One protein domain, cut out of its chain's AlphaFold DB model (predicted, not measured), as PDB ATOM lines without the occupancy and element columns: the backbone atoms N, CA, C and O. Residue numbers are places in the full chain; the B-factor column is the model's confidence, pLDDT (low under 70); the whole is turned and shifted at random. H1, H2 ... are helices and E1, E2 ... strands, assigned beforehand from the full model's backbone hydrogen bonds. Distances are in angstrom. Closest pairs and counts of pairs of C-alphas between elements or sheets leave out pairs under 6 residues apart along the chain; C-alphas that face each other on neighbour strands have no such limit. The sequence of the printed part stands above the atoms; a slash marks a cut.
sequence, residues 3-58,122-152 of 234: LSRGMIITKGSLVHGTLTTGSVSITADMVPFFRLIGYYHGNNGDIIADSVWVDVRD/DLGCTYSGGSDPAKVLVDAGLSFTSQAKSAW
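What this domain is: This is residues 3 to 58 and 122 to 152 of the 234 residues of a protein of Poeciliopsis prolifica (blackstripe livebearer) (UniProt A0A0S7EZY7). With little regular structure, the domain is a long two-stranded hairpin, E2 and E3, through the middle, with short helix H1 packed on E3 and the loop of residues 11 to 32 swinging wide on the other side. The 87 printed residues run E1, E2, E3, H1, with E2 and E3 antiparallel; the class is mixed, and named elements hold only 29 residues. The whole is compact, radius of gyration of the C-alphas 13.3 A, spanning 42 by 29 by 20 A.

Where its parts are: E1, residues 7 to 10, begins at C-alpha 7 (-34.257, -124.170, 37.563) and is 9.2 A long. E2, residues 33 to 41, is 26.3 A; E3, residues 47 to 55, 26.2 A. H1, residues 133 to 139, is 10.0 A and ends at C-alpha 139 (-34.936, -115.306, 48.368).

How they stand to each other: The hairpin E2 and E3 has N 38 and O 50 within hydrogen-bond range at 2.9 A. The closest C-alphas of E3 and H1, Ala 49 and Pro 133, are 4.8 A apart. E1 pairs with no named strand; it is near E2 and apart from E3 and H1. In H1 every O i to N i+4 pair is within hydrogen-bond range.

The domain as a whole: Residues 59 to 121 are not printed; C-alphas 58 and 122 are 15.2 A apart. The link E1 to E2 is long. No printed residue is under 70 in pLDDT.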
ATOM      1  N   LEU A   3     -39.618-120.138  37.601       95.38
ATOM      2  CA  LEU A   3     -38.676-121.063  38.221       95.38
ATOM      3  C   LEU A   3     -39.421-122.257  38.807       95.38
ATOM      4  O   LEU A   3     -40.430-122.074  39.477       95.38
ATOM      5  N   SER A   4     -38.894-123.460  38.636       95.44
ATOM      6  CA  SER A   4     -39.361-124.653  39.345       95.44
ATOM      7  C   SER A   4     -38.173-125.563  39.632       95.44
ATOM      8  O   SER A   4     -37.234-125.610  38.838       95.44
ATOM      9  N   ARG A   5     -38.183-126.254  40.780       93.94
ATOM     10  CA  ARG A   5     -37.121-127.197  41.192       93.94
ATOM     11  C   ARG A   5     -35.705-126.585  41.125       93.94
ATOM     12  O   ARG A   5     -34.755-127.241  40.712       93.94
ATOM     13  N   GLY A   6     -35.580-125.296  41.461       91.69
ATOM     14  CA  GLY A   6     -34.311-124.558  41.412       91.69
ATOM     15  C   GLY A   6     -33.818-124.185  40.004       91.69
ATOM     16  O   GLY A   6     -32.727-123.636  39.867       91.69
ATOM     17  N   MET A   7     -34.604-124.444  38.958       94.19
ATOM     18  CA  MET A   7     -34.257-124.170  37.563       94.19
ATOM     19  C   MET A   7     -35.181-123.125  36.938       94.19
ATOM     20  O   MET A   7     -36.374-123.068  37.231       94.19
ATOM     21  N   ILE A   8     -34.641-122.319  36.021       95.38
ATOM     22  CA  ILE A   8     -35.438-121.406  35.194       95.38
ATOM     23  C   ILE A   8     -36.029-122.212  34.033       95.38
ATOM     24  O   ILE A   8     -35.305-122.578  33.110       95.38
ATOM     25  N   ILE A   9     -37.338-122.456  34.063       95.44
ATOM     26  CA  ILE A   9     -38.037-123.240  33.030       95.44
ATOM     27  C   ILE A   9     -38.579-122.363  31.896       95.44
ATOM     28  O   ILE A   9     -38.700-122.803  30.757       95.44
ATOM     29  N   THR A  10     -38.910-121.098  32.172       94.44
ATOM     30  CA  THR A  10     -39.469-120.194  31.156       94.44
ATOM     31  C   THR A  10     -39.061-118.751  31.409       94.44
ATOM     32  O   THR A  10     -39.124-118.239  32.530       94.44
ATOM     33  N   LYS A  11     -38.692-118.045  30.339       93.19
ATOM     34  CA  LYS A  11     -38.404-116.607  30.350       93.19
ATOM     35  C   LYS A  11     -39.248-115.898  29.297       93.19
ATOM     36  O   LYS A  11     -39.583-116.479  28.273       93.19
ATOM     37  N   GLY A  12     -39.568-114.641  29.558       91.38
ATOM     38  CA  GLY A  12     -40.355-113.804  28.665       91.38
ATOM     39  C   GLY A  12     -40.370-112.369  29.169       91.38
ATOM     40  O   GLY A  12     -40.031-112.114  30.328       91.38
ATOM     41  N   SER A  13     -40.753-111.456  28.289       90.50
ATOM     42  CA  SER A  13     -40.868-110.027  28.558       90.50
ATOM     43  C   SER A  13     -42.208-109.530  28.045       90.50
ATOM     44  O   SER A  13     -42.662-109.954  26.983       90.50
ATOM     45  N   LEU A  14     -42.813-108.611  28.783       89.06
ATOM     46  CA  LEU A  14     -44.003-107.892  28.351       89.06
ATOM     47  C   LEU A  14     -43.640-106.416  28.199       89.06
ATOM     48  O   LEU A  14     -42.728-105.925  28.868       89.06
ATOM     49  N   VAL A  15     -44.333-105.727  27.295       87.50
ATOM     50  CA  VAL A  15     -44.149-104.286  27.108       87.50
ATOM     51  C   VAL A  15     -44.627-103.568  28.366       87.50
ATOM     52  O   VAL A  15     -45.691-103.881  28.890       87.50
ATOM     53  N   HIS A  16     -43.829-102.622  28.854       83.50
ATOM     54  CA  HIS A  16     -44.168-101.845  30.037       83.50
ATOM     55  C   HIS A  16     -45.338-100.890  29.751       83.50
ATOM     56  O   HIS A  16     -45.323-100.155  28.765       83.50
ATOM     57  N   GLY A  17     -46.334-100.882  30.635       83.31
ATOM     58  CA  GLY A  17     -47.490 -99.990  30.595       83.31
ATOM     59  C   GLY A  17     -48.117 -99.845  31.983       83.31
ATOM     60  O   GLY A  17     -47.671-100.482  32.936       83.31
ATOM     61  N   THR A  18     -49.166 -99.027  32.109       83.31
ATOM     62  CA  THR A  18     -49.864 -98.775  33.390       83.31
ATOM     63  C   THR A  18     -50.472-100.037  34.001       83.31
ATOM     64  O   THR A  18     -50.433-100.218  35.214       83.31
ATOM     65  N   LEU A  19     -50.993-100.929  33.160       86.81
ATOM     66  CA  LEU A  19     -51.384-102.285  33.518       86.81
ATOM     67  C   LEU A  19     -50.961-103.206  32.383       86.81
ATOM     68  O   LEU A  19     -51.327-102.994  31.231       86.81
ATOM     69  N   THR A  20     -50.189-104.230  32.720       86.50
ATOM     70  CA  THR A  20     -49.745-105.240  31.764       86.50
ATOM     71  C   THR A  20     -50.226-106.593  32.251       86.50
ATOM     72  O   THR A  20     -49.924-106.990  33.375       86.50
ATOM     73  N   THR A  21     -50.995-107.294  31.424       88.38
ATOM     74  CA  THR A  21     -51.504-108.631  31.733       88.38
ATOM     75  C   THR A  21     -50.752-109.673  30.919       88.38
ATOM     76  O   THR A  21     -50.352-109.441  29.779       88.38
ATOM     77  N   GLY A  22     -50.532-110.836  31.524       86.50
ATOM     78  CA  GLY A  22     -49.887-111.972  30.882       86.50
ATOM     79  C   GLY A  22     -50.514-113.270  31.360       86.50
ATOM     80  O   GLY A  22     -51.000-113.354  32.487       86.50
ATOM     81  N   SER A  23     -50.506-114.281  30.499       90.62
ATOM     82  CA  SER A  23     -50.976-115.628  30.811       90.62
ATOM     83  C   SER A  23     -49.797-116.585  30.917       90.62
ATOM     84  O   SER A  23     -48.922-116.590  30.050       90.62
ATOM     85  N   VAL A  24     -49.798-117.426  31.948       91.31
ATOM     86  CA  VAL A  24     -48.846-118.529  32.105       91.31
ATOM     87  C   VAL A  24     -49.638-119.829  32.070       91.31
ATOM     88  O   VAL A  24     -50.485-120.057  32.931       91.31
ATOM     89  N   SER A  25     -49.380-120.666  31.067       94.19
ATOM     90  CA  SER A  25     -49.961-122.007  30.994       94.19
ATOM     91  C   SER A  25     -49.203-122.938  31.932       94.19
ATOM     92  O   SER A  25     -47.983-123.056  31.827       94.19
ATOM     93  N   ILE A  26     -49.925-123.588  32.842       94.25
ATOM     94  CA  ILE A  26     -49.346-124.547  33.788       94.25
ATOM     95  C   ILE A  26     -48.981-125.832  33.038       94.25
ATOM     96  O   ILE A  26     -49.799-126.371  32.293       94.25
ATOM     97  N   THR A  27     -47.756-126.315  33.242       94.31
ATOM     98  CA  THR A  27     -47.202-127.528  32.617       94.31
ATOM     99  C   THR A  27     -46.702-128.510  33.680       94.31
ATOM    100  O   THR A  27     -46.524-128.133  34.839       94.31
ATOM    101  N   ALA A  28     -46.453-129.771  33.303       93.69
ATOM    102  CA  ALA A  28     -45.942-130.794  34.225       93.69
ATOM    103  C   ALA A  28     -44.590-130.409  34.859       93.69
ATOM    104  O   ALA A  28     -44.319-130.738  36.011       93.69
ATOM    105  N   ASP A  29     -43.781-129.613  34.155       94.25
ATOM    106  CA  ASP A  29     -42.499-129.113  34.656       94.25
ATOM    107  C   ASP A  29     -42.598-128.169  35.857       94.25
ATOM    108  O   ASP A  29     -41.579-127.881  36.493       94.25
ATOM    109  N   MET A  30     -43.805-127.682  36.143       96.00
ATOM    110  CA  MET A  30     -44.114-126.790  37.254       96.00
ATOM    111  C   MET A  30     -44.528-127.536  38.529       96.00
ATOM    112  O   MET A  30     -44.786-126.889  39.540       96.00
ATOM    113  N   VAL A  31     -44.604-128.869  38.497       95.56
ATOM    114  CA  VAL A  31     -44.939-129.710  39.656       95.56
ATOM    115  C   VAL A  31     -43.691-129.912  40.537       95.56
ATOM    116  O   VAL A  31     -42.600-130.153  40.010       95.56
ATOM    117  N   PRO A  32     -43.801-129.856  41.881       95.31
ATOM    118  CA  PRO A  32     -45.026-129.654  42.672       95.31
ATOM    119  C   PRO A  32     -45.435-128.184  42.820       95.31
ATOM    120  O   PRO A  32     -46.582-127.881  43.103       95.31
ATOM    121  N   PHE A  33     -44.515-127.249  42.597       95.25
ATOM    122  CA  PHE A  33     -44.810-125.821  42.598       95.25
ATOM    123  C   PHE A  33     -43.819-125.063  41.718       95.25
ATOM    124  O   PHE A  33     -42.743-125.558  41.348       95.25
ATOM    125  N   PHE A  34     -44.147-123.805  41.443       95.81
ATOM    126  CA  PHE A  34     -43.255-122.890  40.746       95.81
ATOM    127  C   PHE A  34     -43.280-121.489  41.355       95.81
ATOM    128  O   PHE A  34     -44.189-121.100  42.088       95.81
ATOM    129  N   ARG A  35     -42.252-120.707  41.035       94.88
ATOM    130  CA  ARG A  35     -42.123-119.294  41.382       94.88
ATOM    131  C   ARG A  35     -42.237-118.468  40.115       94.88
ATOM    132  O   ARG A  35     -41.443-118.631  39.187       94.88
ATOM    133  N   LEU A  36     -43.206-117.566  40.080       94.25
ATOM    134  CA  LEU A  36     -43.311-116.550  39.044       94.25
ATOM    135  C   LEU A  36     -42.616-115.286  39.534       94.25
ATOM    136  O   LEU A  36     -43.006-114.711  40.543       94.25
ATOM    137  N   ILE A  37     -41.595-114.853  38.806       93.00
ATOM    138  CA  ILE A  37     -40.811-113.663  39.126       93.00
ATOM    139  C   ILE A  37     -41.018-112.634  38.023       93.00
ATOM    140  O   ILE A  37     -40.714-112.889  36.848       93.00
ATOM    141  N   GLY A  38     -41.529-111.473  38.414       92.06
ATOM    142  CA  GLY A  38     -41.593-110.277  37.589       92.06
ATOM    143  C   GLY A  38     -40.479-109.329  38.001       92.06
ATOM    144  O   GLY A  38     -40.275-109.095  39.188       92.06
ATOM    145  N   TYR A  39     -39.742-108.789  37.036       90.88
ATOM    146  CA  TYR A  39     -38.761-107.750  37.317       90.88
ATOM    147  C   TYR A  39     -38.722-106.718  36.195       90.88
ATOM    148  O   TYR A  39     -39.000-107.020  35.034       90.88
ATOM    149  N   TYR A  40     -38.361-105.499  36.572       89.19
ATOM    150  CA  TYR A  40     -38.126-104.360  35.702       89.19
ATOM    151  C   TYR A  40     -36.744-103.791  36.020       89.19
ATOM    152  O   TYR A  40     -36.363-103.709  37.189       89.19
ATOM    153  N   HIS A  41     -36.001-103.406  34.984       85.56
ATOM    154  CA  HIS A  41     -34.728-102.711  35.130       85.56
ATOM    155  C   HIS A  41     -34.854-101.312  34.527       85.56
ATOM    156  O   HIS A  41     -35.293-101.158  33.389       85.56
ATOM    157  N   GLY A  42     -34.505-100.292  35.306       82.56
ATOM    158  CA  GLY A  42     -34.469 -98.908  34.849       82.56
ATOM    159  C   GLY A  42     -33.145 -98.556  34.172       82.56
ATOM    160  O   GLY A  42     -32.143 -99.256  34.317       82.56
ATOM    161  N   ASN A  43     -33.116 -97.410  33.488       81.44
ATOM    162  CA  ASN A  43     -31.923 -96.919  32.784       81.44
ATOM    163  C   ASN A  43     -30.729 -96.642  33.716       81.44
ATOM    164  O   ASN A  43     -29.587 -96.694  33.273       81.44
ATOM    165  N   ASN A  44     -30.985 -96.389  35.002       80.19
ATOM    166  CA  ASN A  44     -29.955 -96.107  36.007       80.19
ATOM    167  C   ASN A  44     -29.373 -97.384  36.647       80.19
ATOM    168  O   ASN A  44     -28.579 -97.299  37.577       80.19
ATOM    169  N   GLY A  45     -29.786 -98.571  36.186       78.81
ATOM    170  CA  GLY A  45     -29.391 -99.854  36.775       78.81
ATOM    171  C   GLY A  45     -30.237-100.289  37.976       78.81
ATOM    172  O   GLY A  45     -29.978-101.356  38.530       78.81
ATOM    173  N   ASP A  46     -31.254 -99.510  38.356       84.00
ATOM    174  CA  ASP A  46     -32.205 -99.876  39.406       84.00
ATOM    175  C   ASP A  46     -33.053-101.077  38.986       84.00
ATOM    176  O   ASP A  46     -33.533-101.153  37.852       84.00
ATOM    177  N   ILE A  47     -33.271-102.001  39.920       87.88
ATOM    178  CA  ILE A  47     -34.101-103.188  39.715       87.88
ATOM    179  C   ILE A  47     -35.287-103.126  40.664       87.88
ATOM    180  O   ILE A  47     -35.120-102.966  41.872       87.88
ATOM    181  N   ILE A  48     -36.480-103.314  40.109       89.38
ATOM    182  CA  ILE A  48     -37.710-103.563  40.857       89.38
ATOM    183  C   ILE A  48     -38.119-104.994  40.543       89.38
ATOM    184  O   ILE A  48     -38.166-105.378  39.376       89.38
ATOM    185  N   ALA A  49     -38.392-105.789  41.568       91.38
ATOM    186  CA  ALA A  49     -38.759-107.183  41.404       91.38
ATOM    187  C   ALA A  49     -39.824-107.567  42.420       91.38
ATOM    188  O   ALA A  49     -39.803-107.098  43.557       91.38
ATOM    189  N   ASP A  50     -40.715-108.453  41.996       92.19
ATOM    190  CA  ASP A  50     -41.670-109.129  42.856       92.19
ATOM    191  C   ASP A  50     -41.765-110.606  42.451       92.19
ATOM    192  O   ASP A  50     -41.451-110.992  41.317       92.19
ATOM    193  N   SER A  51     -42.161-111.451  43.395       92.56
ATOM    194  CA  SER A  51     -42.267-112.888  43.184       92.56
ATOM    195  C   SER A  51     -43.493-113.464  43.863       92.56
ATOM    196  O   SER A  51     -43.785-113.132  45.012       92.56
ATOM    197  N   VAL A  52     -44.133-114.408  43.185       92.25
ATOM    198  CA  VAL A  52     -45.245-115.189  43.720       92.25
ATOM    199  C   VAL A  52     -44.881-116.665  43.660       92.25
ATOM    200  O   VAL A  52     -44.405-117.155  42.634       92.25
ATOM    201  N   TRP A  53     -45.104-117.371  44.762       93.50
ATOM    202  CA  TRP A  53     -45.055-118.827  44.820       93.50
ATOM    203  C   TRP A  53     -46.442-119.405  44.526       93.50
ATOM    204  O   TRP A  53     -47.437-118.952  45.093       93.50
ATOM    205  N   VAL A  54     -46.505-120.390  43.632       94.00
ATOM    206  CA  VAL A  54     -47.752-121.005  43.173       94.00
ATOM    207  C   VAL A  54     -47.672-122.510  43.377       94.00
ATOM    208  O   VAL A  54     -46.864-123.181  42.733       94.00
ATOM    209  N   ASP A  55     -48.532-123.019  44.258       94.81
ATOM    210  CA  ASP A  55     -48.730-124.450  44.476       94.81
ATOM    211  C   ASP A  55     -49.438-125.067  43.270       94.81
ATOM    212  O   ASP A  55     -50.473-124.566  42.817       94.81
ATOM    213  N   VAL A  56     -48.879-126.149  42.743       95.44
ATOM    214  CA  VAL A  56     -49.475-126.922  41.657       95.44
ATOM    215  C   VAL A  56     -49.897-128.260  42.232       95.44
ATOM    216  O   VAL A  56     -49.338-128.773  43.193       95.44
ATOM    217  N   ARG A  57     -50.939-128.850  41.658       94.75
ATOM    218  CA  ARG A  57     -51.359-130.168  42.105       94.75
ATOM    219  C   ARG A  57     -50.260-131.198  41.822       94.75
ATOM    220  O   ARG A  57     -49.810-131.321  40.686       94.75
ATOM    221  N   ASP A  58     -49.930-131.971  42.849       94.19
ATOM    222  CA  ASP A  58     -49.061-133.147  42.812       94.19
ATOM    223  C   ASP A  58     -49.615-134.242  41.876       94.19
ATOM    224  O   ASP A  58     -50.281-135.189  42.304       94.19
ATOM    225  N   ASP A 122     -36.009-126.867  45.352       91.75
ATOM    226  CA  ASP A 122     -36.201-125.418  45.316       91.75
ATOM    227  C   ASP A 122     -35.162-124.721  46.196       91.75
ATOM    228  O   ASP A 122     -34.950-125.060  47.359       91.75
ATOM    229  N   LEU A 123     -34.527-123.705  45.621       90.00
ATOM    230  CA  LEU A 123     -33.543-122.882  46.310       90.00
ATOM    231  C   LEU A 123     -34.193-121.663  46.974       90.00
ATOM    232  O   LEU A 123     -33.504-120.901  47.645       90.00
ATOM    233  N   GLY A 124     -35.489-121.424  46.784       89.75
ATOM    234  CA  GLY A 124     -36.157-120.288  47.398       89.75
ATOM    235  C   GLY A 124     -36.473-120.474  48.888       89.75
ATOM    236  O   GLY A 124     -36.696-121.576  49.378       89.75
ATOM    237  N   CYS A 125     -36.520-119.362  49.619       86.81
ATOM    238  CA  CYS A 125     -36.670-119.312  51.074       86.81
ATOM    239  C   CYS A 125     -37.981-118.685  51.552       86.81
ATOM    240  O   CYS A 125     -38.371-118.871  52.706       86.81
ATOM    241  N   THR A 126     -38.646-117.907  50.704       83.19
ATOM    242  CA  THR A 126     -39.891-117.204  51.036       83.19
ATOM    243  C   THR A 126     -40.978-117.557  50.033       83.19
ATOM    244  O   THR A 126     -40.680-117.964  48.917       83.19
ATOM    245  N   TYR A 127     -42.248-117.424  50.406       81.19
ATOM    246  CA  TYR A 127     -43.372-117.682  49.493       81.19
ATOM    247  C   TYR A 127     -43.758-116.455  48.650       81.19
ATOM    248  O   TYR A 127     -44.487-116.571  47.673       81.19
ATOM    249  N   SER A 128     -43.288-115.268  49.028       75.69
ATOM    250  CA  SER A 128     -43.689-114.002  48.417       75.69
ATOM    251  C   SER A 128     -42.512-113.038  48.363       75.69
ATOM    252  O   SER A 128     -41.520-113.213  49.083       75.69
ATOM    253  N   GLY A 129     -42.656-112.009  47.528       71.88
ATOM    254  CA  GLY A 129     -41.773-110.855  47.518       71.88
ATOM    255  C   GLY A 129     -41.781-110.079  48.837       71.88
ATOM    256  O   GLY A 129     -42.594-110.307  49.736       71.88
ATOM    257  N   GLY A 130     -40.823-109.166  48.958       71.69
ATOM    258  CA  GLY A 130     -40.591-108.337  50.133       71.69
ATOM    259  C   GLY A 130     -40.163-106.931  49.728       71.69
ATOM    260  O   GLY A 130     -40.076-106.610  48.549       71.69
ATOM    261  N   SER A 131     -39.878-106.083  50.715       76.00
ATOM    262  CA  SER A 131     -39.634-104.653  50.485       76.00
ATOM    263  C   SER A 131     -38.309-104.320  49.778       76.00
ATOM    264  O   SER A 131     -38.161-103.197  49.310       76.00
ATOM    265  N   ASP A 132     -37.351-105.255  49.698       87.06
ATOM    266  CA  ASP A 132     -36.093-105.077  48.949       87.06
ATOM    267  C   ASP A 132     -36.121-105.909  47.651       87.06
ATOM    268  O   ASP A 132     -36.069-107.142  47.725       87.06
ATOM    269  N   PRO A 133     -36.128-105.268  46.466       86.88
ATOM    270  CA  PRO A 133     -36.106-105.948  45.169       86.88
ATOM    271  C   PRO A 133     -34.956-106.943  44.991       86.88
ATOM    272  O   PRO A 133     -35.121-107.990  44.367       86.88
ATOM    273  N   ALA A 134     -33.780-106.653  45.556       87.81
ATOM    274  CA  ALA A 134     -32.653-107.575  45.468       87.81
ATOM    275  C   ALA A 134     -32.909-108.837  46.290       87.81
ATOM    276  O   ALA A 134     -32.597-109.945  45.856       87.81
ATOM    277  N   LYS A 135     -33.514-108.661  47.466       88.56
ATOM    278  CA  LYS A 135     -33.886-109.758  48.350       88.56
ATOM    279  C   LYS A 135     -34.969-110.633  47.728       88.56
ATOM    280  O   LYS A 135     -34.901-111.835  47.914       88.56
ATOM    281  N   VAL A 136     -35.888-110.080  46.933       91.31
ATOM    282  CA  VAL A 136     -36.872-110.878  46.174       91.31
ATOM    283  C   VAL A 136     -36.187-111.886  45.253       91.31
ATOM    284  O   VAL A 136     -36.535-113.064  45.259       91.31
ATOM    285  N   LEU A 137     -35.188-111.446  44.484       91.25
ATOM    286  CA  LEU A 137     -34.462-112.332  43.571       91.25
ATOM    287  C   LEU A 137     -33.648-113.381  44.344       91.25
ATOM    288  O   LEU A 137     -33.720-114.570  44.035       91.25
ATOM    289  N   VAL A 138     -32.933-112.959  45.388       91.31
ATOM    290  CA  VAL A 138     -32.094-113.851  46.207       91.31
ATOM    291  C   VAL A 138     -32.924-114.867  46.995       91.31
ATOM    292  O   VAL A 138     -32.598-116.055  46.997       91.31
ATOM    293  N   ASP A 139     -34.024-114.439  47.617       89.88
ATOM    294  CA  ASP A 139     -34.936-115.306  48.368       89.88
ATOM    295  C   ASP A 139     -35.750-116.224  47.438       89.88
ATOM    296  O   ASP A 139     -36.271-117.235  47.900       89.88
ATOM    297  N   ALA A 140     -35.835-115.934  46.138       91.00
ATOM    298  CA  ALA A 140     -36.375-116.854  45.137       91.00
ATOM    299  C   ALA A 140     -35.338-117.872  44.618       91.00
ATOM    300  O   ALA A 140     -35.669-118.690  43.763       91.00
ATOM    301  N   GLY A 141     -34.101-117.837  45.128       90.38
ATOM    302  CA  GLY A 141     -33.031-118.760  44.746       90.38
ATOM    303  C   GLY A 141     -32.175-118.293  43.566       90.38
ATOM    304  O   GLY A 141     -31.451-119.106  42.996       90.38
ATOM    305  N   LEU A 142     -32.239-117.012  43.187       91.56
ATOM    306  CA  LEU A 142     -31.446-116.447  42.095       91.56
ATOM    307  C   LEU A 142     -30.244-115.644  42.590       91.56
ATOM    308  O   LEU A 142     -30.222-115.104  43.693       91.56
ATOM    309  N   SER A 143     -29.274-115.492  41.696       91.81
ATOM    310  CA  SER A 143     -28.208-114.500  41.803       91.81
ATOM    311  C   SER A 143     -28.308-113.564  40.609       91.81
ATOM    312  O   SER A 143     -28.617-114.005  39.500       91.81
ATOM    313  N   PHE A 144     -28.053-112.276  40.814       90.31
ATOM    314  CA  PHE A 144     -28.104-111.297  39.733       90.31
ATOM    315  C   PHE A 144     -26.966-110.287  39.837       90.31
ATOM    316  O   PHE A 144     -26.429-110.011  40.914       90.31
ATOM    317  N   THR A 145     -26.627-109.713  38.689       90.31
ATOM    318  CA  THR A 145     -25.683-108.608  38.564       90.31
ATOM    319  C   THR A 145     -26.261-107.562  37.618       90.31
ATOM    320  O   THR A 145     -26.913-107.899  36.629       90.31
ATOM    321  N   SER A 146     -26.063-106.295  37.955       86.75
ATOM    322  CA  SER A 146     -26.492-105.128  37.187       86.75
ATOM    323  C   SER A 146     -25.459-104.016  37.352       86.75
ATOM    324  O   SER A 146     -24.532-104.145  38.148       86.75
ATOM    325  N   GLN A 147     -25.628-102.910  36.626       85.12
ATOM    326  CA  GLN A 147     -24.706-101.772  36.712       85.12
ATOM    327  C   GLN A 147     -24.668-101.144  38.116       85.12
ATOM    328  O   GLN A 147     -23.614-100.686  38.541       85.12
ATOM    329  N   ALA A 148     -25.795-101.144  38.837       83.75
ATOM    330  CA  ALA A 148     -25.908-100.503  40.148       83.75
ATOM    331  C   ALA A 148     -25.751-101.479  41.326       83.75
ATOM    332  O   ALA A 148     -25.266-101.098  42.390       83.75
ATOM    333  N   LYS A 149     -26.191-102.736  41.170       85.12
ATOM    334  CA  LYS A 149     -26.260-103.703  42.277       85.12
ATOM    335  C   LYS A 149     -26.015-105.130  41.804       85.12
ATOM    336  O   LYS A 149     -26.508-105.556  40.759       85.12
ATOM    337  N   SER A 150     -25.329-105.897  42.636       89.38
ATOM    338  CA  SER A 150     -25.199-107.344  42.509       89.38
ATOM    339  C   SER A 150     -25.565-107.996  43.831       89.38
ATOM    340  O   SER A 150     -25.191-107.491  44.891       89.38
ATOM    341  N   ALA A 151     -26.275-109.117  43.779       90.00
ATOM    342  CA  ALA A 151     -26.568-109.903  44.966       90.00
ATOM    343  C   ALA A 151     -26.588-111.393  44.630       90.00
ATOM    344  O   ALA A 151     -27.054-111.810  43.567       90.00
ATOM    345  N   TRP A 152     -26.076-112.188  45.560       90.12
ATOM    346  CA  TRP A 152     -26.004-113.639  45.469       90.12
ATOM    347  C   TRP A 152     -26.129-114.252  46.862       90.12
ATOM    348  O   TRP A 152     -25.920-113.586  47.881       90.12
TER     349      TRP A 152